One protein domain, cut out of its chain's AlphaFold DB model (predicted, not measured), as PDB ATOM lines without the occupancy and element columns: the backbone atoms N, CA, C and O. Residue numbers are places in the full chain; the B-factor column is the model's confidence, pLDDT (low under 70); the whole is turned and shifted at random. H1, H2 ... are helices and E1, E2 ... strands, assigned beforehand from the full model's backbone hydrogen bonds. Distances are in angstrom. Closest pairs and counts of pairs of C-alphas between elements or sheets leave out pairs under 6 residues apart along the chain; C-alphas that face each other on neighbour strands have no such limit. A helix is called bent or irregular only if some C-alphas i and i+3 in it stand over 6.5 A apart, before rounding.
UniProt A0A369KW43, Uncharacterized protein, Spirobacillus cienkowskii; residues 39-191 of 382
ATOM      1  N   ASP A  39      36.994  26.179  12.091       88.94
ATOM      2  CA  ASP A  39      37.426  25.774  13.423       88.94
ATOM      3  C   ASP A  39      36.281  25.114  14.194       88.94
ATOM      4  O   ASP A  39      35.321  25.774  14.582       88.94
ATOM      5  N   LEU A  40      36.391  23.803  14.405       87.25
ATOM      6  CA  LEU A  40      35.456  22.992  15.181       87.25
ATOM      7  C   LEU A  40      36.132  22.372  16.416       87.25
ATOM      8  O   LEU A  40      35.605  21.426  17.001       87.25
ATOM      9  N   SER A  41      37.281  22.913  16.840       82.75
ATOM     10  CA  SER A  41      38.153  22.346  17.886       82.75
ATOM     11  C   SER A  41      37.499  22.180  19.266       82.75
ATOM     12  O   SER A  41      37.999  21.432  20.110       82.75
ATOM     13  N   GLU A  42      36.375  22.848  19.523       80.56
ATOM     14  CA  GLU A  42      35.617  22.686  20.769       80.56
ATOM     15  C   GLU A  42      34.905  21.323  20.859       80.56
ATOM     16  O   GLU A  42      34.663  20.825  21.963       80.56
ATOM     17  N   LYS A  43      34.623  20.674  19.719       73.25
ATOM     18  CA  LYS A  43      33.926  19.383  19.636       73.25
ATOM     19  C   LYS A  43      34.839  18.299  19.052       73.25
ATOM     20  O   LYS A  43      35.687  18.558  18.207       73.25
ATOM     21  N   GLU A  44      34.684  17.065  19.526       79.56
ATOM     22  CA  GLU A  44      35.357  15.899  18.941       79.56
ATOM     23  C   GLU A  44      34.436  15.297  17.872       79.56
ATOM     24  O   GLU A  44      33.304  14.907  18.180       79.56
ATOM     25  N   ILE A  45      34.878  15.318  16.614       85.12
ATOM     26  CA  ILE A  45      34.056  14.972  15.450       85.12
ATOM     27  C   ILE A  45      34.263  13.500  15.105       85.12
ATOM     28  O   ILE A  45      35.386  13.065  14.868       85.12
ATOM     29  N   SER A  46      33.166  12.747  15.039       86.44
ATOM     30  CA  SER A  46      33.186  11.333  14.644       86.44
ATOM     31  C   SER A  46      33.064  11.157  13.135       86.44
ATOM     32  O   SER A  46      33.671  10.259  12.554       86.44
ATOM     33  N   ASN A  47      32.252  12.002  12.496       86.19
ATOM     34  CA  ASN A  47      31.964  11.920  11.075       86.19
ATOM     35  C   ASN A  47      31.604  13.295  10.514       86.19
ATOM     36  O   ASN A  47      30.894  14.076  11.150       86.19
ATOM     37  N   ILE A  48      32.036  13.555   9.286       89.25
ATOM     38  CA  ILE A  48      31.581  14.683   8.488       89.25
ATOM     39  C   ILE A  48      31.320  14.206   7.062       89.25
ATOM     40  O   ILE A  48      32.082  13.415   6.510       89.25
ATOM     41  N   SER A  49      30.248  14.694   6.455       88.12
ATOM     42  CA  SER A  49      29.906  14.418   5.061       88.12
ATOM     43  C   SER A  49      29.616  15.719   4.328       88.12
ATOM     44  O   SER A  49      29.008  16.629   4.898       88.12
ATOM     45  N   ILE A  50      30.007  15.782   3.057       90.06
ATOM     46  CA  ILE A  50      29.650  16.875   2.154       90.06
ATOM     47  C   ILE A  50      28.854  16.346   0.962       90.06
ATOM     48  O   ILE A  50      29.339  15.527   0.184       90.06
ATOM     49  N   GLU A  51      27.644  16.866   0.806       89.12
ATOM     50  CA  GLU A  51      26.769  16.613  -0.333       89.12
ATOM     51  C   GLU A  51      26.831  17.809  -1.289       89.12
ATOM     52  O   GLU A  51      26.732  18.963  -0.858       89.12
ATOM     53  N   LEU A  52      26.980  17.525  -2.584       87.25
ATOM     54  CA  LEU A  52      26.851  18.499  -3.661       87.25
ATOM     55  C   LEU A  52      25.628  18.141  -4.502       87.25
ATOM     56  O   LEU A  52      25.556  17.062  -5.084       87.25
ATOM     57  N   ASN A  53      24.691  19.072  -4.601       85.25
ATOM     58  CA  ASN A  53      23.447  18.890  -5.324       85.25
ATOM     59  C   ASN A  53      23.081  20.163  -6.100       85.25
ATOM     60  O   ASN A  53      23.830  21.140  -6.148       85.25
ATOM     61  N   THR A  54      21.925  20.161  -6.743       82.31
ATOM     62  CA  THR A  54      21.336  21.331  -7.383       82.31
ATOM     63  C   THR A  54      19.819  21.212  -7.327       82.31
ATOM     64  O   THR A  54      19.256  20.139  -7.523       82.31
ATOM     65  N   TYR A  55      19.138  22.324  -7.063       74.50
ATOM     66  CA  TYR A  55      17.673  22.352  -7.001       74.50
ATOM     67  C   TYR A  55      17.004  22.285  -8.375       74.50
ATOM     68  O   TYR A  55      15.774  22.255  -8.467       74.50
ATOM     69  N   CYS A  56      17.783  22.317  -9.457       72.44
ATOM     70  CA  CYS A  56      17.216  22.208 -10.789       72.44
ATOM     71  C   CYS A  56      16.762  20.756 -11.010       72.44
ATOM     72  O   CYS A  56      17.401  19.809 -10.559       72.44
ATOM     73  N   THR A  57      15.602  20.548 -11.632       62.03
ATOM     74  CA  THR A  57      15.040  19.196 -11.753       62.03
ATOM     75  C   THR A  57      15.699  18.433 -12.907       62.03
ATOM     76  O   THR A  57      15.929  19.024 -13.964       62.03
ATOM     77  N   PRO A  58      15.949  17.111 -12.788       55.00
ATOM     78  CA  PRO A  58      16.598  16.309 -13.835       55.00
ATOM     79  C   PRO A  58      15.905  16.372 -15.202       55.00
ATOM     80  O   PRO A  58      16.569  16.315 -16.235       55.00
ATOM     81  N   LYS A  59      14.574  16.539 -15.216       54.59
ATOM     82  CA  LYS A  59      13.758  16.660 -16.436       54.59
ATOM     83  C   LYS A  59      14.129  17.892 -17.283       54.59
ATOM     84  O   LYS A  59      13.970  17.842 -18.499       54.59
ATOM     85  N   ASN A  60      14.672  18.935 -16.647       53.22
ATOM     86  CA  ASN A  60      15.069  20.204 -17.267       53.22
ATOM     87  C   ASN A  60      16.606  20.379 -17.292       53.22
ATOM     88  O   ASN A  60      17.160  20.890 -18.258       53.22
ATOM     89  N   LEU A  61      17.333  19.859 -16.295       52.06
ATOM     90  CA  LEU A  61      18.805  19.898 -16.216       52.06
ATOM     91  C   LEU A  61      19.508  19.118 -17.328       52.06
ATOM     92  O   LEU A  61      20.540  19.556 -17.829       52.06
ATOM     93  N   LEU A  62      18.964  17.958 -17.710       45.81
ATOM     94  CA  LEU A  62      19.583  17.100 -18.722       45.81
ATOM     95  C   LEU A  62      19.520  17.706 -20.135       45.81
ATOM     96  O   LEU A  62      20.265  17.256 -21.003       45.81
ATOM     97  N   ASN A  63      18.674  18.726 -20.349       51.66
ATOM     98  CA  ASN A  63      18.344  19.254 -21.672       51.66
ATOM     99  C   ASN A  63      18.654  20.748 -21.900       51.66
ATOM    100  O   ASN A  63      18.417  21.229 -23.005       51.66
ATOM    101  N   GLU A  64      19.156  21.499 -20.913       58.81
ATOM    102  CA  GLU A  64      19.152  22.975 -21.014       58.81
ATOM    103  C   GLU A  64      20.497  23.674 -20.807       58.81
ATOM    104  O   GLU A  64      20.603  24.881 -21.037       58.81
ATOM    105  N   ILE A  65      21.556  22.955 -20.432       70.50
ATOM    106  CA  ILE A  65      22.877  23.584 -20.345       70.50
ATOM    107  C   ILE A  65      23.480  23.611 -21.729       70.50
ATOM    108  O   ILE A  65      24.157  22.684 -22.165       70.50
ATOM    109  N   TYR A  66      23.233  24.702 -22.422       73.12
ATOM    110  CA  TYR A  66      23.830  24.950 -23.713       73.12
ATOM    111  C   TYR A  66      25.276  25.423 -23.540       73.12
ATOM    112  O   TYR A  66      25.554  26.421 -22.876       73.12
ATOM    113  N   GLY A  67      26.210  24.687 -24.138       67.75
ATOM    114  CA  GLY A  67      27.619  25.058 -24.189       67.75
ATOM    115  C   GLY A  67      27.837  26.394 -24.894       67.75
ATOM    116  O   GLY A  67      27.002  26.830 -25.671       67.75
ATOM    117  N   ASN A  68      28.958  27.070 -24.647       66.31
ATOM    118  CA  ASN A  68      29.216  28.453 -25.093       66.31
ATOM    119  C   ASN A  68      28.231  29.530 -24.579       66.31
ATOM    120  O   ASN A  68      28.403  30.704 -24.916       66.31
ATOM    121  N   GLY A  69      27.231  29.169 -23.770       68.75
ATOM    122  CA  GLY A  69      26.343  30.105 -23.088       68.75
ATOM    123  C   GLY A  69      26.944  30.685 -21.806       68.75
ATOM    124  O   GLY A  69      28.022  30.298 -21.355       68.75
ATOM    125  N   ASN A  70      26.223  31.626 -21.195       73.06
ATOM    126  CA  ASN A  70      26.522  32.144 -19.855       73.06
ATOM    127  C   ASN A  70      25.553  31.597 -18.795       73.06
ATOM    128  O   ASN A  70      25.437  32.182 -17.722       73.06
ATOM    129  N   HIS A  71      24.847  30.506 -19.106       76.75
ATOM    130  CA  HIS A  71      23.906  29.860 -18.201       76.75
ATOM    131  C   HIS A  71      24.640  29.323 -16.970       76.75
ATOM    132  O   HIS A  71      25.547  28.496 -17.100       76.75
ATOM    133  N   ASN A  72      24.242  29.802 -15.790       79.75
ATOM    134  CA  ASN A  72      24.858  29.412 -14.526       79.75
ATOM    135  C   ASN A  72      23.874  28.571 -13.712       79.75
ATOM    136  O   ASN A  72      22.753  29.014 -13.442       79.75
ATOM    137  N   ILE A  73      24.308  27.383 -13.297       81.56
ATOM    138  CA  ILE A  73      23.499  26.469 -12.492       81.56
ATOM    139  C   ILE A  73      23.787  26.688 -11.017       81.56
ATOM    140  O   ILE A  73      24.941  26.541 -10.621       81.56
ATOM    141  N   PRO A  74      22.774  26.976 -10.189       84.25
ATOM    142  CA  PRO A  74      22.945  27.017  -8.744       84.25
ATOM    143  C   PRO A  74      23.321  25.636  -8.209       84.25
ATOM    144  O   PRO A  74      22.654  24.637  -8.491       84.25
ATOM    145  N   LEU A  75      24.380  25.599  -7.412       85.19
ATOM    146  CA  LEU A  75      24.825  24.434  -6.669       85.19
ATOM    147  C   LEU A  75      24.363  24.574  -5.215       85.19
ATOM    148  O   LEU A  75      24.538  25.616  -4.584       85.19
ATOM    149  N   GLU A  76      23.781  23.508  -4.683       86.25
ATOM    150  CA  GLU A  76      23.482  23.357  -3.266       86.25
ATOM    151  C   GLU A  76      24.590  22.523  -2.631       86.25
ATOM    152  O   GLU A  76      24.851  21.403  -3.062       86.25
ATOM    153  N   ILE A  77      25.223  23.056  -1.590       87.12
ATOM    154  CA  ILE A  77      26.215  22.316  -0.815       87.12
ATOM    155  C   ILE A  77      25.708  22.180   0.607       87.12
ATOM    156  O   ILE A  77      25.349  23.172   1.244       87.12
ATOM    157  N   LYS A  78      25.716  20.950   1.114       88.31
ATOM    158  CA  LYS A  78      25.413  20.650   2.511       88.31
ATOM    159  C   LYS A  78      26.610  19.972   3.145       88.31
ATOM    160  O   LYS A  78      27.045  18.928   2.677       88.31
ATOM    161  N   ALA A  79      27.105  20.549   4.233       89.19
ATOM    162  CA  ALA A  79      28.049  19.889   5.121       89.19
ATOM    163  C   ALA A  79      27.305  19.470   6.395       89.19
ATOM    164  O   ALA A  79      26.600  20.275   7.006       89.19
ATOM    165  N   VAL A  80      27.440  18.205   6.786       87.94
ATOM    166  CA  VAL A  80      26.864  17.672   8.024       87.94
ATOM    167  C   VAL A  80      27.988  17.062   8.836       87.94
ATOM    168  O   VAL A  80      28.645  16.145   8.362       87.94
ATOM    169  N   ALA A  81      28.186  17.563  10.053       89.50
ATOM    170  CA  ALA A  81      29.132  17.008  11.010       89.50
ATOM    171  C   ALA A  81      28.393  16.413  12.214       89.50
ATOM    172  O   ALA A  81      27.359  16.933  12.643       89.50
ATOM    173  N   LEU A  82      28.930  15.321  12.751       89.25
ATOM    174  CA  LEU A  82      28.446  14.631  13.940       89.25
ATOM    175  C   LEU A  82      29.554  14.597  14.995       89.25
ATOM    176  O   LEU A  82      30.712  14.317  14.677       89.25
ATOM    177  N   SER A  83      29.204  14.854  16.253       86.44
ATOM    178  CA  SER A  83      30.113  14.626  17.377       86.44
ATOM    179  C   SER A  83      30.266  13.129  17.682       86.44
ATOM    180  O   SER A  83      29.507  12.294  17.177       86.44
ATOM    181  N   ASN A  84      31.225  12.769  18.535       83.88
ATOM    182  CA  ASN A  84      31.354  11.407  19.079       83.88
ATOM    183  C   ASN A  84      30.097  10.914  19.816       83.88
ATOM    184  O   ASN A  84      29.807   9.720  19.791       83.88
ATOM    185  N   ASP A  85      29.310  11.829  20.383       84.56
ATOM    186  CA  ASP A  85      28.044  11.517  21.055       84.56
ATOM    187  C   ASP A  85      26.855  11.398  20.077       84.56
ATOM    188  O   ASP A  85      25.713  11.205  20.492       84.56
ATOM    189  N   GLY A  86      27.098  11.538  18.766       81.81
ATOM    190  CA  GLY A  86      26.072  11.498  17.719       81.81
ATOM    191  C   GLY A  86      25.269  12.795  17.566       81.81
ATOM    192  O   GLY A  86      24.289  12.826  16.821       81.81
ATOM    193  N   GLU A  87      25.667  13.877  18.241       87.31
ATOM    194  CA  GLU A  87      25.013  15.182  18.130       87.31
ATOM    195  C   GLU A  87      25.351  15.835  16.782       87.31
ATOM    196  O   GLU A  87      26.517  15.917  16.388       87.31
ATOM    197  N   LYS A  88      24.338  16.359  16.082       87.62
ATOM    198  CA  LYS A  88      24.544  17.113  14.843       87.62
ATOM    199  C   LYS A  88      25.157  18.480  15.136       87.62
ATOM    200  O   LYS A  88      24.568  19.303  15.830       87.62
ATOM    201  N   ILE A  89      26.312  18.744  14.539       86.31
ATOM    202  CA  ILE A  89      26.974  20.044  14.574       86.31
ATOM    203  C   ILE A  89      26.408  20.887  13.431       86.31
ATOM    204  O   ILE A  89      26.429  20.486  12.265       86.31
ATOM    205  N   SER A  90      25.862  22.051  13.776       84.50
ATOM    206  CA  SER A  90      25.362  23.001  12.786       84.50
ATOM    207  C   SER A  90      26.536  23.675  12.084       84.50
ATOM    208  O   SER A  90      27.369  24.291  12.741       84.50
ATOM    209  N   ILE A  91      26.579  23.579  10.756       88.56
ATOM    210  CA  ILE A  91      27.524  24.307   9.905       88.56
ATOM    211  C   ILE A  91      26.712  25.347   9.139       88.56
ATOM    212  O   ILE A  91      25.750  25.009   8.447       88.56
ATOM    213  N   GLU A  92      27.059  26.622   9.292       88.44
ATOM    214  CA  GLU A  92      26.302  27.703   8.669       88.44
ATOM    215  C   GLU A  92      26.613  27.826   7.169       88.44
ATOM    216  O   GLU A  92      27.718  27.527   6.715       88.44
ATOM    217  N   LYS A  93      25.660  28.359   6.386       83.81
ATOM    218  CA  LYS A  93      25.844  28.620   4.943       83.81
ATOM    219  C   LYS A  93      27.110  29.446   4.668       83.81
ATOM    220  O   LYS A  93      27.828  29.152   3.720       83.81
ATOM    221  N   LYS A  94      27.414  30.442   5.512       85.31
ATOM    222  CA  LYS A  94      28.614  31.291   5.384       85.31
ATOM    223  C   LYS A  94      29.915  30.489   5.500       85.31
ATOM    224  O   LYS A  94      30.875  30.765   4.788       85.31
ATOM    225  N   ASP A  95      29.927  29.482   6.368       87.69
ATOM    226  CA  ASP A  95      31.086  28.627   6.591       87.69
ATOM    227  C   ASP A  95      31.230  27.647   5.429       87.69
ATOM    228  O   ASP A  95      32.323  27.472   4.900       87.69
ATOM    229  N   ILE A  96      30.119  27.096   4.935       86.44
ATOM    230  CA  ILE A  96      30.114  26.287   3.709       86.44
ATOM    231  C   ILE A  96      30.689  27.088   2.534       86.44
ATOM    232  O   ILE A  96      31.567  26.585   1.837       86.44
ATOM    233  N   LEU A  97      30.262  28.337   2.333       83.62
ATOM    234  CA  LEU A  97      30.779  29.191   1.257       83.62
ATOM    235  C   LEU A  97      32.278  29.486   1.403       83.62
ATOM    236  O   LEU A  97      33.003  29.509   0.413       83.62
ATOM    237  N   ARG A  98      32.754  29.696   2.633       83.75
ATOM    238  CA  ARG A  98      34.149  30.064   2.901       83.75
ATOM    239  C   ARG A  98      35.113  28.878   2.873       83.75
ATOM    240  O   ARG A  98      36.273  29.048   2.509       83.75
ATOM    241  N   PHE A  99      34.653  27.708   3.301       87.62
ATOM    242  CA  PHE A  99      35.496  26.547   3.585       87.62
ATOM    243  C   PHE A  99      35.236  25.364   2.645       87.62
ATOM    244  O   PHE A  99      35.739  24.269   2.889       87.62
ATOM    245  N   THR A 100      34.482  25.568   1.560       86.94
ATOM    246  CA  THR A 100      34.299  24.570   0.496       86.94
ATOM    247  C   THR A 100      35.035  24.985  -0.773       86.94
ATOM    248  O   THR A 100      35.000  26.150  -1.147       86.94
ATOM    249  N   LYS A 101      35.642  24.029  -1.480       85.19
ATOM    250  CA  LYS A 101      36.095  24.172  -2.874       85.19
ATOM    251  C   LYS A 101      35.332  23.183  -3.761       85.19
ATOM    252  O   LYS A 101      35.117  22.041  -3.357       85.19
ATOM    253  N   ILE A 102      34.925  23.596  -4.960       83.50
ATOM    254  CA  ILE A 102      34.296  22.700  -5.945       83.50
ATOM    255  C   ILE A 102      35.380  22.050  -6.803       83.50
ATOM    256  O   ILE A 102      36.312  22.708  -7.261       83.50
ATOM    257  N   GLN A 103      35.239  20.753  -7.052       77.44
ATOM    258  CA  GLN A 103      36.156  19.965  -7.862       77.44
ATOM    259  C   GLN A 103      35.450  19.480  -9.129       77.44
ATOM    260  O   GLN A 103      34.395  18.858  -9.049       77.44
ATOM    261  N   ALA A 104      36.051  19.708 -10.297       72.44
ATOM    262  CA  ALA A 104      35.578  19.152 -11.561       72.44
ATOM    263  C   ALA A 104      36.593  18.140 -12.101       72.44
ATOM    264  O   ALA A 104      37.704  18.498 -12.496       72.44
ATOM    265  N   MET A 105      36.214  16.864 -12.160       65.50
ATOM    266  CA  MET A 105      37.170  15.772 -12.411       65.50
ATOM    267  C   MET A 105      37.823  15.830 -13.794       65.50
ATOM    268  O   MET A 105      38.980  15.449 -13.956       65.50
ATOM    269  N   SER A 106      37.122  16.363 -14.796       57.28
ATOM    270  CA  SER A 106      37.670  16.532 -16.147       57.28
ATOM    271  C   SER A 106      38.798  17.569 -16.248       57.28
ATOM    272  O   SER A 106      39.393  17.689 -17.316       57.28
ATOM    273  N   TRP A 107      39.056  18.363 -15.199       56.84
ATOM    274  CA  TRP A 107      40.032  19.463 -15.236       56.84
ATOM    275  C   TRP A 107      41.359  19.125 -14.553       56.84
ATOM    276  O   TRP A 107      42.297  19.903 -14.678       56.84
ATOM    277  N   GLY A 108      41.470  17.965 -13.894       41.69
ATOM    278  CA  GLY A 108      42.720  17.471 -13.303       41.69
ATOM    279  C   GLY A 108      43.217  18.224 -12.060       41.69
ATOM    280  O   GLY A 108      44.053  17.682 -11.345       41.69
ATOM    281  N   GLU A 109      42.683  19.414 -11.767       49.75
ATOM    282  CA  GLU A 109      43.067  20.275 -10.642       49.75
ATOM    283  C   GLU A 109      41.824  20.827  -9.918       49.75
ATOM    284  O   GLU A 109      40.764  21.019 -10.522       49.75
ATOM    285  N   ASP A 110      41.947  21.047  -8.604       47.75
ATOM    286  CA  ASP A 110      40.918  21.706  -7.795       47.75
ATOM    287  C   ASP A 110      40.768  23.158  -8.270       47.75
ATOM    288  O   ASP A 110      41.753  23.893  -8.303       47.75
ATOM    289  N   VAL A 111      39.556  23.600  -8.615       49.00
ATOM    290  CA  VAL A 111      39.348  25.006  -8.987       49.00
ATOM    291  C   VAL A 111      39.171  25.823  -7.727       49.00
ATOM    292  O   VAL A 111      38.162  25.705  -7.028       49.00
ATOM    293  N   SER A 112      40.181  26.642  -7.430       43.22
ATOM    294  CA  SER A 112      40.062  27.649  -6.389       43.22
ATOM    295  C   SER A 112      39.071  28.726  -6.825       43.22
ATOM    296  O   SER A 112      39.019  29.139  -7.982       43.22
ATOM    297  N   LEU A 113      38.255  29.168  -5.873       42.81
ATOM    298  CA  LEU A 113      37.132  30.097  -6.053       42.81
ATOM    299  C   LEU A 113      37.570  31.555  -6.290       42.81
ATOM    300  O   LEU A 113      36.732  32.450  -6.333       42.81
ATOM    301  N   SER A 114      38.875  31.783  -6.410       38.69
ATOM    302  CA  SER A 114      39.551  33.073  -6.561       38.69
ATOM    303  C   SER A 114      40.106  33.303  -7.972       38.69
ATOM    304  O   SER A 114      40.464  34.435  -8.301       38.69
ATOM    305  N   ASP A 115      40.153  32.276  -8.826       39.22
ATOM    306  CA  ASP A 115      40.696  32.406 -10.177       39.22
ATOM    307  C   ASP A 115      39.645  32.993 -11.134       39.22
ATOM    308  O   ASP A 115      39.018  32.297 -11.934       39.22
ATOM    309  N   GLU A 116      39.517  34.324 -11.123       40.56
ATOM    310  CA  GLU A 116      38.876  35.125 -12.187       40.56
ATOM    311  C   GLU A 116      39.535  34.925 -13.577       40.56
ATOM    312  O   GLU A 116      39.101  35.478 -14.588       40.56
ATOM    313  N   ILE A 117      40.587  34.109 -13.679       42.78
ATOM    314  CA  ILE A 117      41.464  34.024 -14.842       42.78
ATOM    315  C   ILE A 117      41.179  32.746 -15.639       42.78
ATOM    316  O   ILE A 117      41.918  31.766 -15.568       42.78
ATOM    317  N   ASN A 118      40.105  32.768 -16.438       41.97
ATOM    318  CA  ASN A 118      40.062  32.213 -17.807       41.97
ATOM    319  C   ASN A 118      38.656  32.337 -18.425       41.97
ATOM    320  O   ASN A 118      38.041  31.350 -18.841       41.97
ATOM    321  N   GLU A 119      38.157  33.569 -18.574       42.62
ATOM    322  CA  GLU A 119      36.870  33.847 -19.236       42.62
ATOM    323  C   GLU A 119      36.762  33.268 -20.660       42.62
ATOM    324  O   GLU A 119      35.656  33.090 -21.177       42.62
ATOM    325  N   ASN A 120      37.883  32.918 -21.295       41.62
ATOM    326  CA  ASN A 120      37.917  32.511 -22.693       41.62
ATOM    327  C   ASN A 120      37.914  31.001 -22.959       41.62
ATOM    328  O   ASN A 120      37.730  30.654 -24.120       41.62
ATOM    329  N   ASN A 121      38.073  30.095 -21.976       48.97
ATOM    330  CA  ASN A 121      38.197  28.669 -22.349       48.97
ATOM    331  C   ASN A 121      37.843  27.570 -21.341       48.97
ATOM    332  O   ASN A 121      37.860  26.402 -21.730       48.97
ATOM    333  N   LYS A 122      37.542  27.849 -20.074       62.94
ATOM    334  CA  LYS A 122      37.350  26.765 -19.104       62.94
ATOM    335  C   LYS A 122      36.111  27.043 -18.279       62.94
ATOM    336  O   LYS A 122      35.889  28.159 -17.829       62.94
ATOM    337  N   ASN A 123      35.262  26.033 -18.183       67.69
ATOM    338  CA  ASN A 123      34.187  25.967 -17.208       67.69
ATOM    339  C   ASN A 123      34.664  26.520 -15.849       67.69
ATOM    340  O   ASN A 123      35.819  26.316 -15.476       67.69
ATOM    341  N   SER A 124      33.792  27.211 -15.129       72.62
ATOM    342  CA  SER A 124      34.166  27.958 -13.930       72.62
ATOM    343  C   SER A 124      33.082  27.878 -12.861       72.62
ATOM    344  O   SER A 124      31.942  27.487 -13.126       72.62
ATOM    345  N   ILE A 125      33.451  28.263 -11.643       78.69
ATOM    346  CA  ILE A 125      32.525  28.468 -10.533       78.69
ATOM    347  C   ILE A 125      32.486  29.959 -10.242       78.69
ATOM    348  O   ILE A 125      33.531  30.589 -10.123       78.69
ATOM    349  N   ILE A 126      31.287  30.521 -10.152       80.19
ATOM    350  CA  ILE A 126      31.076  31.892  -9.682       80.19
ATOM    351  C   ILE A 126      30.365  31.848  -8.332       80.19
ATOM    352  O   ILE A 126      29.623  30.902  -8.052       80.19
ATOM    353  N   THR A 127      30.588  32.860  -7.499       80.31
ATOM    354  CA  THR A 127      30.070  32.908  -6.120       80.31
ATOM    355  C   THR A 127      28.839  33.799  -5.944       80.31
ATOM    356  O   THR A 127      28.206  33.804  -4.891       80.31
ATOM    357  N   LEU A 128      28.468  34.530  -6.995       81.25
ATOM    358  CA  LEU A 128      27.320  35.428  -7.017       81.25
ATOM    359  C   LEU A 128      26.396  35.068  -8.174       81.25
ATOM    360  O   LEU A 128      26.839  34.845  -9.306       81.25
ATOM    361  N   SER A 129      25.097  35.056  -7.898       80.06
ATOM    362  CA  SER A 129      24.086  34.951  -8.948       80.06
ATOM    363  C   SER A 129      24.051  36.203  -9.827       80.06
ATOM    364  O   SER A 129      24.330  37.321  -9.394       80.06
ATOM    365  N   ASN A 130      23.659  36.021 -11.086       78.12
ATOM    366  CA  ASN A 130      23.458  37.103 -12.046       78.12
ATOM    367  C   ASN A 130      22.237  36.817 -12.935       78.12
ATOM    368  O   ASN A 130      21.603  35.771 -12.818       78.12
ATOM    369  N   LYS A 131      21.940  37.709 -13.884       75.62
ATOM    370  CA  LYS A 131      20.809  37.575 -14.824       75.62
ATOM    371  C   LYS A 131      20.789  36.290 -15.676       75.62
ATOM    372  O   LYS A 131      19.773  35.981 -16.302       75.62
ATOM    373  N   TYR A 132      21.907  35.566 -15.756       77.69
ATOM    374  CA  TYR A 132      22.038  34.285 -16.459       77.69
ATOM    375  C   TYR A 132      22.045  33.074 -15.515       77.69
ATOM    376  O   TYR A 132      22.052  31.933 -15.982       77.69
ATOM    377  N   THR A 133      22.008  33.302 -14.202       78.94
ATOM    378  CA  THR A 133      21.689  32.268 -13.223       78.94
ATOM    379  C   THR A 133      20.232  31.888 -13.394       78.94
ATOM    380  O   THR A 133      19.332  32.691 -13.146       78.94
ATOM    381  N   LYS A 134      19.987  30.666 -13.862       71.69
ATOM    382  CA  LYS A 134      18.631  30.185 -14.114       71.69
ATOM    383  C   LYS A 134      18.472  28.765 -13.619       71.69
ATOM    384  O   LYS A 134      19.358  27.937 -13.776       71.69
ATOM    385  N   CYS A 135      17.308  28.505 -13.045       68.69
ATOM    386  CA  CYS A 135      16.892  27.188 -12.611       68.69
ATOM    387  C   CYS A 135      15.396  27.072 -12.892       68.69
ATOM    388  O   CYS A 135      14.590  27.735 -12.241       68.69
ATOM    389  N   ILE A 136      15.008  26.298 -13.906       53.38
ATOM    390  CA  ILE A 136      13.589  26.045 -14.179       53.38
ATOM    391  C   ILE A 136      13.187  24.829 -13.342       53.38
ATOM    392  O   ILE A 136      13.200  23.693 -13.809       53.38
ATOM    393  N   GLY A 137      12.929  25.062 -12.056       45.47
ATOM    394  CA  GLY A 137      12.325  24.070 -11.165       45.47
ATOM    395  C   GLY A 137      10.798  24.074 -11.279       45.47
ATOM    396  O   GLY A 137      10.208  25.066 -11.703       45.47
ATOM    397  N   GLU A 138      10.141  22.997 -10.840       40.72
ATOM    398  CA  GLU A 138       8.668  22.904 -10.781       40.72
ATOM    399  C   GLU A 138       8.032  24.000  -9.900       40.72
ATOM    400  O   GLU A 138       6.876  24.361 -10.100       40.72
ATOM    401  N   ASN A 139       8.811  24.590  -8.985       41.88
ATOM    402  CA  ASN A 139       8.357  25.601  -8.030       41.88
ATOM    403  C   ASN A 139       8.788  27.042  -8.350       41.88
ATOM    404  O   ASN A 139       8.615  27.906  -7.495       41.88
ATOM    405  N   ASN A 140       9.323  27.334  -9.547       46.78
ATOM    406  CA  ASN A 140       9.767  28.693  -9.900       46.78
ATOM    407  C   ASN A 140      10.658  29.323  -8.807       46.78
ATOM    408  O   ASN A 140      10.464  30.478  -8.425       46.78
ATOM    409  N   THR A 141      11.609  28.567  -8.254       47.97
ATOM    410  CA  THR A 141      12.563  29.115  -7.286       47.97
ATOM    411  C   THR A 141      13.496  30.072  -8.026       47.97
ATOM    412  O   THR A 141      14.483  29.675  -8.643       47.97
ATOM    413  N   TYR A 142      13.121  31.349  -8.029       52.12
ATOM    414  CA  TYR A 142      13.933  32.432  -8.558       52.12
ATOM    415  C   TYR A 142      15.019  32.752  -7.537       52.12
ATOM    416  O   TYR A 142      14.725  33.249  -6.452       52.12
ATOM    417  N   PHE A 143      16.271  32.481  -7.895       58.94
ATOM    418  CA  PHE A 143      17.406  33.064  -7.189       58.94
ATOM    419  C   PHE A 143      17.390  34.563  -7.480       58.94
ATOM    420  O   PHE A 143      17.393  34.962  -8.648       58.94
ATOM    421  N   SER A 144      17.310  35.391  -6.439       55.66
ATOM    422  CA  SER A 144      17.463  36.832  -6.613       55.66
ATOM    423  C   SER A 144      18.861  37.110  -7.148       55.66
ATOM    424  O   SER A 144      19.823  36.564  -6.610       55.66
ATOM    425  N   GLU A 145      18.983  37.971  -8.162       64.50
ATOM    426  CA  GLU A 145      20.289  38.497  -8.572       64.50
ATOM    427  C   GLU A 145      21.024  39.011  -7.326       64.50
ATOM    428  O   GLU A 145      20.391  39.660  -6.493       64.50
ATOM    429  N   SER A 146      22.323  38.714  -7.194       65.12
ATOM    430  CA  SER A 146      23.194  39.005  -6.036       65.12
ATOM    431  C   SER A 146      23.076  38.117  -4.784       65.12
ATOM    432  O   SER A 146      23.714  38.422  -3.781       65.12
ATOM    433  N   GLU A 147      22.345  36.996  -4.810       77.44
ATOM    434  CA  GLU A 147      22.464  36.002  -3.727       77.44
ATOM    435  C   GLU A 147      23.848  35.319  -3.743       77.44
ATOM    436  O   GLU A 147      24.303  34.869  -4.803       77.44
ATOM    437  N   ASP A 148      24.481  35.226  -2.566       80.19
ATOM    438  CA  ASP A 148      25.714  34.465  -2.342       80.19
ATOM    439  C   ASP A 148      25.448  32.956  -2.441       80.19
ATOM    440  O   ASP A 148      24.545  32.402  -1.791       80.19
ATOM    441  N   GLY A 149      26.274  32.267  -3.224       83.50
ATOM    442  CA  GLY A 149      26.109  30.849  -3.519       83.50
ATOM    443  C   GLY A 149      27.297  30.270  -4.273       83.50
ATOM    444  O   GLY A 149      28.313  30.923  -4.456       83.50
ATOM    445  N   PHE A 150      27.158  29.039  -4.750       84.94
ATOM    446  CA  PHE A 150      28.044  28.493  -5.773       84.94
ATOM    447  C   PHE A 150      27.236  28.295  -7.042       84.94
ATOM    448  O   PHE A 150      26.150  27.721  -6.996       84.94
ATOM    449  N   TYR A 151      27.760  28.745  -8.177       84.12
ATOM    450  CA  TYR A 151      27.094  28.566  -9.458       84.12
ATOM    451  C   TYR A 151      28.062  28.012 -10.495       84.12
ATOM    452  O   TYR A 151      29.139  28.565 -10.721       84.12
ATOM    453  N   PHE A 152      27.664  26.921 -11.137       82.69
ATOM    454  CA  PHE A 152      28.434  26.273 -12.183       82.69
ATOM    455  C   PHE A 152      28.175  26.923 -13.540       82.69
ATOM    456  O   PHE A 152      27.039  26.946 -14.012       82.69
ATOM    457  N   LYS A 153      29.243  27.395 -14.183       80.69
ATOM    458  CA  LYS A 153      29.240  27.933 -15.544       80.69
ATOM    459  C   LYS A 153      30.054  27.022 -16.455       80.69
ATOM    460  O   LYS A 153      31.179  26.645 -16.130       80.69
ATOM    461  N   SER A 154      29.529  26.713 -17.638       75.94
ATOM    462  CA  SER A 154      30.224  25.870 -18.613       75.94
ATOM    463  C   SER A 154      30.224  26.479 -20.006       75.94
ATOM    464  O   SER A 154      29.193  26.933 -20.493       75.94
ATOM    465  N   LYS A 155      31.382  26.421 -20.671       71.19
ATOM    466  CA  LYS A 155      31.504  26.671 -22.116       71.19
ATOM    467  C   LYS A 155      31.745  25.385 -22.910       71.19
ATOM    468  O   LYS A 155      31.738  25.432 -24.135       71.19
ATOM    469  N   ALA A 156      31.938  24.241 -22.245       72.81
ATOM    470  CA  ALA A 156      32.091  22.952 -22.915       72.81
ATOM    471  C   ALA A 156      30.865  22.626 -23.783       72.81
ATOM    472  O   ALA A 156      29.771  23.074 -23.490       72.81
ATOM    473  N   VAL A 157      31.030  21.833 -24.839       75.44
ATOM    474  CA  VAL A 157      29.930  21.425 -25.727       75.44
ATOM    475  C   VAL A 157      29.954  19.911 -25.879       75.44
ATOM    476  O   VAL A 157      31.012  19.344 -26.149       75.44
ATOM    477  N   GLY A 158      28.797  19.267 -25.715       74.56
ATOM    478  CA  GLY A 158      28.623  17.828 -25.920       74.56
ATOM    479  C   GLY A 158      29.391  16.963 -24.919       74.56
ATOM    480  O   GLY A 158      29.878  15.897 -25.286       74.56
ATOM    481  N   LYS A 159      29.561  17.428 -23.675       75.88
ATOM    482  CA  LYS A 159      30.341  16.731 -22.639       75.88
ATOM    483  C   LYS A 159      29.554  16.607 -21.344       75.88
ATOM    484  O   LYS A 159      28.853  17.536 -20.962       75.88
ATOM    485  N   THR A 160      29.754  15.506 -20.632       80.56
ATOM    486  CA  THR A 160      29.335  15.372 -19.233       80.56
ATOM    487  C   THR A 160      30.453  15.876 -18.327       80.56
ATOM    488  O   THR A 160      31.594  15.430 -18.438       80.56
ATOM    489  N   ILE A 161      30.130  16.815 -17.446       80.19
ATOM    490  CA  ILE A 161      31.016  17.340 -16.411       80.19
ATOM    491  C   ILE A 161      30.645  16.674 -15.091       80.19
ATOM    492  O   ILE A 161      29.481  16.655 -14.709       80.19
ATOM    493  N   ASP A 162      31.642  16.113 -14.421       82.69
ATOM    494  CA  ASP A 162      31.499  15.426 -13.140       82.69
ATOM    495  C   ASP A 162      32.036  16.332 -12.025       82.69
ATOM    496  O   ASP A 162      33.228  16.667 -12.024       82.69
ATOM    497  N   LEU A 163      31.140  16.783 -11.141       84.19
ATOM    498  CA  LEU A 163      31.417  17.740 -10.076       84.19
ATOM    499  C   LEU A 163      31.331  17.083  -8.695       84.19
ATOM    500  O   LEU A 163      30.346  16.434  -8.355       84.19
ATOM    501  N   GLY A 164      32.334  17.340  -7.863       87.75
ATOM    502  CA  GLY A 164      32.317  17.083  -6.425       87.75
ATOM    503  C   GLY A 164      32.656  18.344  -5.635       87.75
ATOM    504  O   GLY A 164      32.909  19.407  -6.204       87.75
ATOM    505  N   ALA A 165      32.687  18.231  -4.314       88.25
ATOM    506  CA  ALA A 165      33.109  19.305  -3.427       88.25
ATOM    507  C   ALA A 165      34.092  18.791  -2.368       88.25
ATOM    508  O   ALA A 165      34.062  17.616  -2.000       88.25
ATOM    509  N   LYS A 166      34.958  19.683  -1.885       89.38
ATOM    510  CA  LYS A 166      35.898  19.463  -0.783       89.38
ATOM    511  C   LYS A 166      35.634  20.470   0.320       89.38
ATOM    512  O   LYS A 166      35.652  21.665   0.043       89.38
ATOM    513  N   PHE A 167      35.444  20.010   1.549       89.81
ATOM    514  CA  PHE A 167      35.243  20.859   2.720       89.81
ATOM    515  C   PHE A 167      36.419  20.743   3.688       89.81
ATOM    516  O   PHE A 167      36.870  19.637   3.995       89.81
ATOM    517  N   TYR A 168      36.908  21.892   4.148       90.69
ATOM    518  CA  TYR A 168      38.110  22.024   4.964       90.69
ATOM    519  C   TYR A 168      37.726  22.416   6.392       90.69
ATOM    520  O   TYR A 168      37.190  23.499   6.628       90.69
ATOM    521  N   TYR A 169      38.027  21.559   7.365       90.50
ATOM    522  CA  TYR A 169      37.765  21.830   8.781       90.50
ATOM    523  C   TYR A 169      38.924  21.380   9.673       90.50
ATOM    524  O   TYR A 169      39.728  20.534   9.283       90.50
ATOM    525  N   GLN A 170      39.026  21.962  10.861       91.50
ATOM    526  CA  GLN A 170      39.943  21.504  11.895       91.50
ATOM    527  C   GLN A 170      39.167  21.114  13.150       91.50
ATOM    528  O   GLN A 170      38.211  21.789  13.527       91.50
ATOM    529  N   ASP A 171      39.578  20.024  13.782       89.31
ATOM    530  CA  ASP A 171      39.072  19.570  15.071       89.31
ATOM    531  C   ASP A 171      40.247  19.269  16.022       89.31
ATOM    532  O   ASP A 171      41.401  19.615  15.748       89.31
ATOM    533  N   LYS A 172      39.969  18.615  17.157       86.38
ATOM    534  CA  LYS A 172      40.991  18.247  18.153       86.38
ATOM    535  C   LYS A 172      42.111  17.350  17.608       86.38
ATOM    536  O   LYS A 172      43.205  17.348  18.170       86.38
ATOM    537  N   ASN A 173      41.843  16.597  16.547       85.69
ATOM    538  CA  ASN A 173      42.776  15.677  15.903       85.69
ATOM    539  C   ASN A 173      43.594  16.350  14.790       85.69
ATOM    540  O   ASN A 173      44.565  15.764  14.306       85.69
ATOM    541  N   GLY A 174      43.260  17.590  14.423       88.38
ATOM    542  CA  GLY A 174      44.027  18.413  13.499       88.38
ATOM    543  C   GLY A 174      43.202  18.912  12.319       88.38
ATOM    544  O   GLY A 174      42.017  19.192  12.436       88.38
ATOM    545  N   LYS A 175      43.867  19.103  11.177       90.62
ATOM    546  CA  LYS A 175      43.265  19.618   9.941       90.62
ATOM    547  C   LYS A 175      42.805  18.471   9.056       90.62
ATOM    548  O   LYS A 175      43.572  17.548   8.787       90.62
ATOM    549  N   HIS A 176      41.597  18.589   8.532       90.44
ATOM    550  CA  HIS A 176      40.923  17.544   7.783       90.44
ATOM    551  C   HIS A 176      40.292  18.096   6.505       90.44
ATOM    552  O   HIS A 176      39.886  19.259   6.423       90.44
ATOM    553  N   VAL A 177      40.204  17.226   5.497       90.06
ATOM    554  CA  VAL A 177      39.529  17.499   4.228       90.06
ATOM    555  C   VAL A 177      38.568  16.357   3.957       90.06
ATOM    556  O   VAL A 177      38.990  15.207   3.854       90.06
ATOM    557  N   VAL A 178      37.285  16.675   3.819       90.44
ATOM    558  CA  VAL A 178      36.268  15.718   3.372       90.44
ATOM    559  C   VAL A 178      35.883  16.031   1.938       90.44
ATOM    560  O   VAL A 178      35.778  17.195   1.560       90.44
ATOM    561  N   SER A 179      35.705  14.992   1.127       89.56
ATOM    562  CA  SER A 179      35.301  15.116  -0.274       89.56
ATOM    563  C   SER A 179      33.975  14.404  -0.506       89.56
ATOM    564  O   SER A 179      33.708  13.388   0.134       89.56
ATOM    565  N   THR A 180      33.173  14.900  -1.446       88.94
ATOM    566  CA  THR A 180      31.988  14.183  -1.936       88.94
ATOM    567  C   THR A 180      32.402  12.816  -2.481       88.94
ATOM    568  O   THR A 180      33.387  12.719  -3.222       88.94
ATOM    569  N   LEU A 181      31.653  11.766  -2.135       86.81
ATOM    570  CA  LEU A 181      31.896  10.412  -2.634       86.81
ATOM    571  C   LEU A 181      31.681  10.345  -4.151       86.81
ATOM    572  O   LEU A 181      30.791  11.006  -4.680       86.81
ATOM    573  N   ASP A 182      32.438   9.497  -4.856       84.06
ATOM    574  CA  ASP A 182      32.329   9.344  -6.319       84.06
ATOM    575  C   ASP A 182      30.895   9.018  -6.785       84.06
ATOM    576  O   ASP A 182      30.462   9.477  -7.841       84.06
ATOM    577  N   SER A 183      30.140   8.247  -5.994       85.12
ATOM    578  CA  SER A 183      28.737   7.898  -6.267       85.12
ATOM    579  C   SER A 183      27.748   9.040  -6.026       85.12
ATOM    580  O   SER A 183      26.633   8.986  -6.537       85.12
ATOM    581  N   GLU A 184      28.141  10.043  -5.246       84.94
ATOM    582  CA  GLU A 184      27.319  11.191  -4.840       84.94
ATOM    583  C   GLU A 184      27.672  12.460  -5.625       84.94
ATOM    584  O   GLU A 184      27.122  13.531  -5.375       84.94
ATOM    585  N   ARG A 185      28.601  12.359  -6.581       84.94
ATOM    586  CA  ARG A 185      28.980  13.482  -7.430       84.94
ATOM    587  C   ARG A 185      27.874  13.878  -8.399       84.94
ATOM    588  O   ARG A 185      27.155  13.048  -8.963       84.94
ATOM    589  N   LEU A 186      27.806  15.179  -8.651       85.44
ATOM    590  CA  LEU A 186      26.840  15.777  -9.552       85.44
ATOM    591  C   LEU A 186      27.335  15.680 -11.000       85.44
ATOM    592  O   LEU A 186      28.318  16.314 -11.385       85.44
ATOM    593  N   LYS A 187      26.614  14.916 -11.825       83.19
ATOM    594  CA  LYS A 187      26.900  14.766 -13.258       83.19
ATOM    595  C   LYS A 187      26.041  15.708 -14.084       83.19
ATOM    596  O   LYS A 187      24.816  15.613 -14.090       83.19
ATOM    597  N   ILE A 188      26.703  16.589 -14.817       80.19
ATOM    598  CA  ILE A 188      26.094  17.679 -15.563       80.19
ATOM    599  C   ILE A 188      26.349  17.494 -17.059       80.19
ATOM    600  O   ILE A 188      27.485  17.589 -17.517       80.19
ATOM    601  N   ASN A 189      25.299  17.272 -17.848       79.06
ATOM    602  CA  ASN A 189      25.417  17.174 -19.303       79.06
ATOM    603  C   ASN A 189      25.376  18.558 -19.945       79.06
ATOM    604  O   ASN A 189      24.380  19.266 -19.842       79.06
ATOM    605  N   VAL A 190      26.445  18.923 -20.646       78.62
ATOM    606  CA  VAL A 190      26.532  20.180 -21.382       78.62
ATOM    607  C   VAL A 190      26.245  19.909 -22.849       78.62
ATOM    608  O   VAL A 190      27.023  19.251 -23.544       78.62
ATOM    609  N   LEU A 191      25.107  20.399 -23.315       78.62
ATOM    610  CA  LEU A 191      24.604  20.220 -24.663       78.62
ATOM    611  C   LEU A 191      25.221  21.201 -25.652       78.62
ATOM    612  O   LEU A 191      25.901  22.164 -25.303       78.62
TER     613      LEU A 191
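What this domain is: This is residues 39 to 191 of the 382 residues of an uncharacterized protein of Spirobacillus cienkowskii (UniProt A0A369KW43). Two antiparallel sheets stand face to face as a sandwich, one made of E1, E2, E5 and E4 and the other built round the long strand E6, with E3 on one side of it and E7 and E8 on the other. The first sheet is strongly twisted and curled; H2 sits at the side of the sandwich between E2, E5 and E6, H1 packs on E8, and two long loops join E3 to E4 and E4 to E5. The 153 printed residues hold two named helices and eight named strands, in the order E1 H1 E2 H2 E3 E4 E5 E6 E7 E8, and the class is mostly strand, with 75 residues, under half, in named elements. The first sheet has the order E1 - E2 - E5 - E4, and the second is branched. The whole is compact, with a radius of gyration of the C-alphas of 16.3 A and spans of 47 by 35 by 29 A.

Where its parts are: Begin at C-alpha 45, at (34.056, 14.972, 15.450), where E1 starts; it runs through residues 45 to 53 over 23.7 A. Next comes H1, residues 58 to 64, neither bent nor irregular, but only just: C-alphas 59 and 62 are 6.3 A apart. E2, residues 72 to 83, is 35.6 A long from C-alpha 72 at (24.858, 29.412, -14.526). H2, residues 93 to 99, is joined to E3, residues 100 to 104, by a tight link with 0 residues between them. Farther on are E4, residues 124 to 128, and E5, residues 148 to 153. E6, residues 159 to 171, is the longest strand, 38.8 A. E7, residues 174 to 179, spans 16.6 A, and E8, residues 186 to 190, ends at C-alpha 190, at (26.532, 20.180, -21.382).

How they stand to each other: Look first at E1 and E2, antiparallel at 166 degrees, with N 49 and O 80 at 2.9 A and N 53 and O 76 at 2.8 A. The pairing of E2 is staggered: its residues 76 to 83 pair with E1 and its residues 72 to 75 with E5, where N 75 and O 150 are 2.8 A apart. E4 and E5 form a hairpin, with N 126 and O 151 at 3.0 A. In the branched sheet, E3 lies on one side of E6, with N 103 and O 164 at 2.8 A. On the other side lie E7, which forms a hairpin with E6 and has N 167 and O 178 at 2.8 A, and E8, with N 161 and O 188 at 2.8 A. The two sheets make a sandwich; their facing parts are 7.2 A apart centre to centre, and their strands stand at 20 degrees. Between the sheets, the closest C-alphas of E1 and E6 are those of Leu 52 and Gly 164, 6.3 A apart. H2 is on the first sheet at a height of 6.3 A, and only grazes the branched sheet with residues 95 to 99; its closest C-alphas to E6 are those of Phe 99 and Tyr 168, 5.4 A. H1 is not on the first sheet and only grazes the branched one, where the C-alphas of Leu 62 and Asn 189, the closest of H1 and E8, are 5.9 A apart. Every O i to N i+4 pair of H2 is within hydrogen-bond range, and 2 of 3 are in H1. E4 is apart from E6, E7 and E8.

The domain as a whole: The two C-alphas farthest apart, those of Asp 85 and Asn 120, are 49.5 A from each other. The printed part has no cut. The links E3 to E4 and E4 to E5 are long, 19 residues each. The mean pLDDT of the printed part is 74.8; residues 57 to 64, 67 to 69, 105 to 123 and 135 to 146 are under 70.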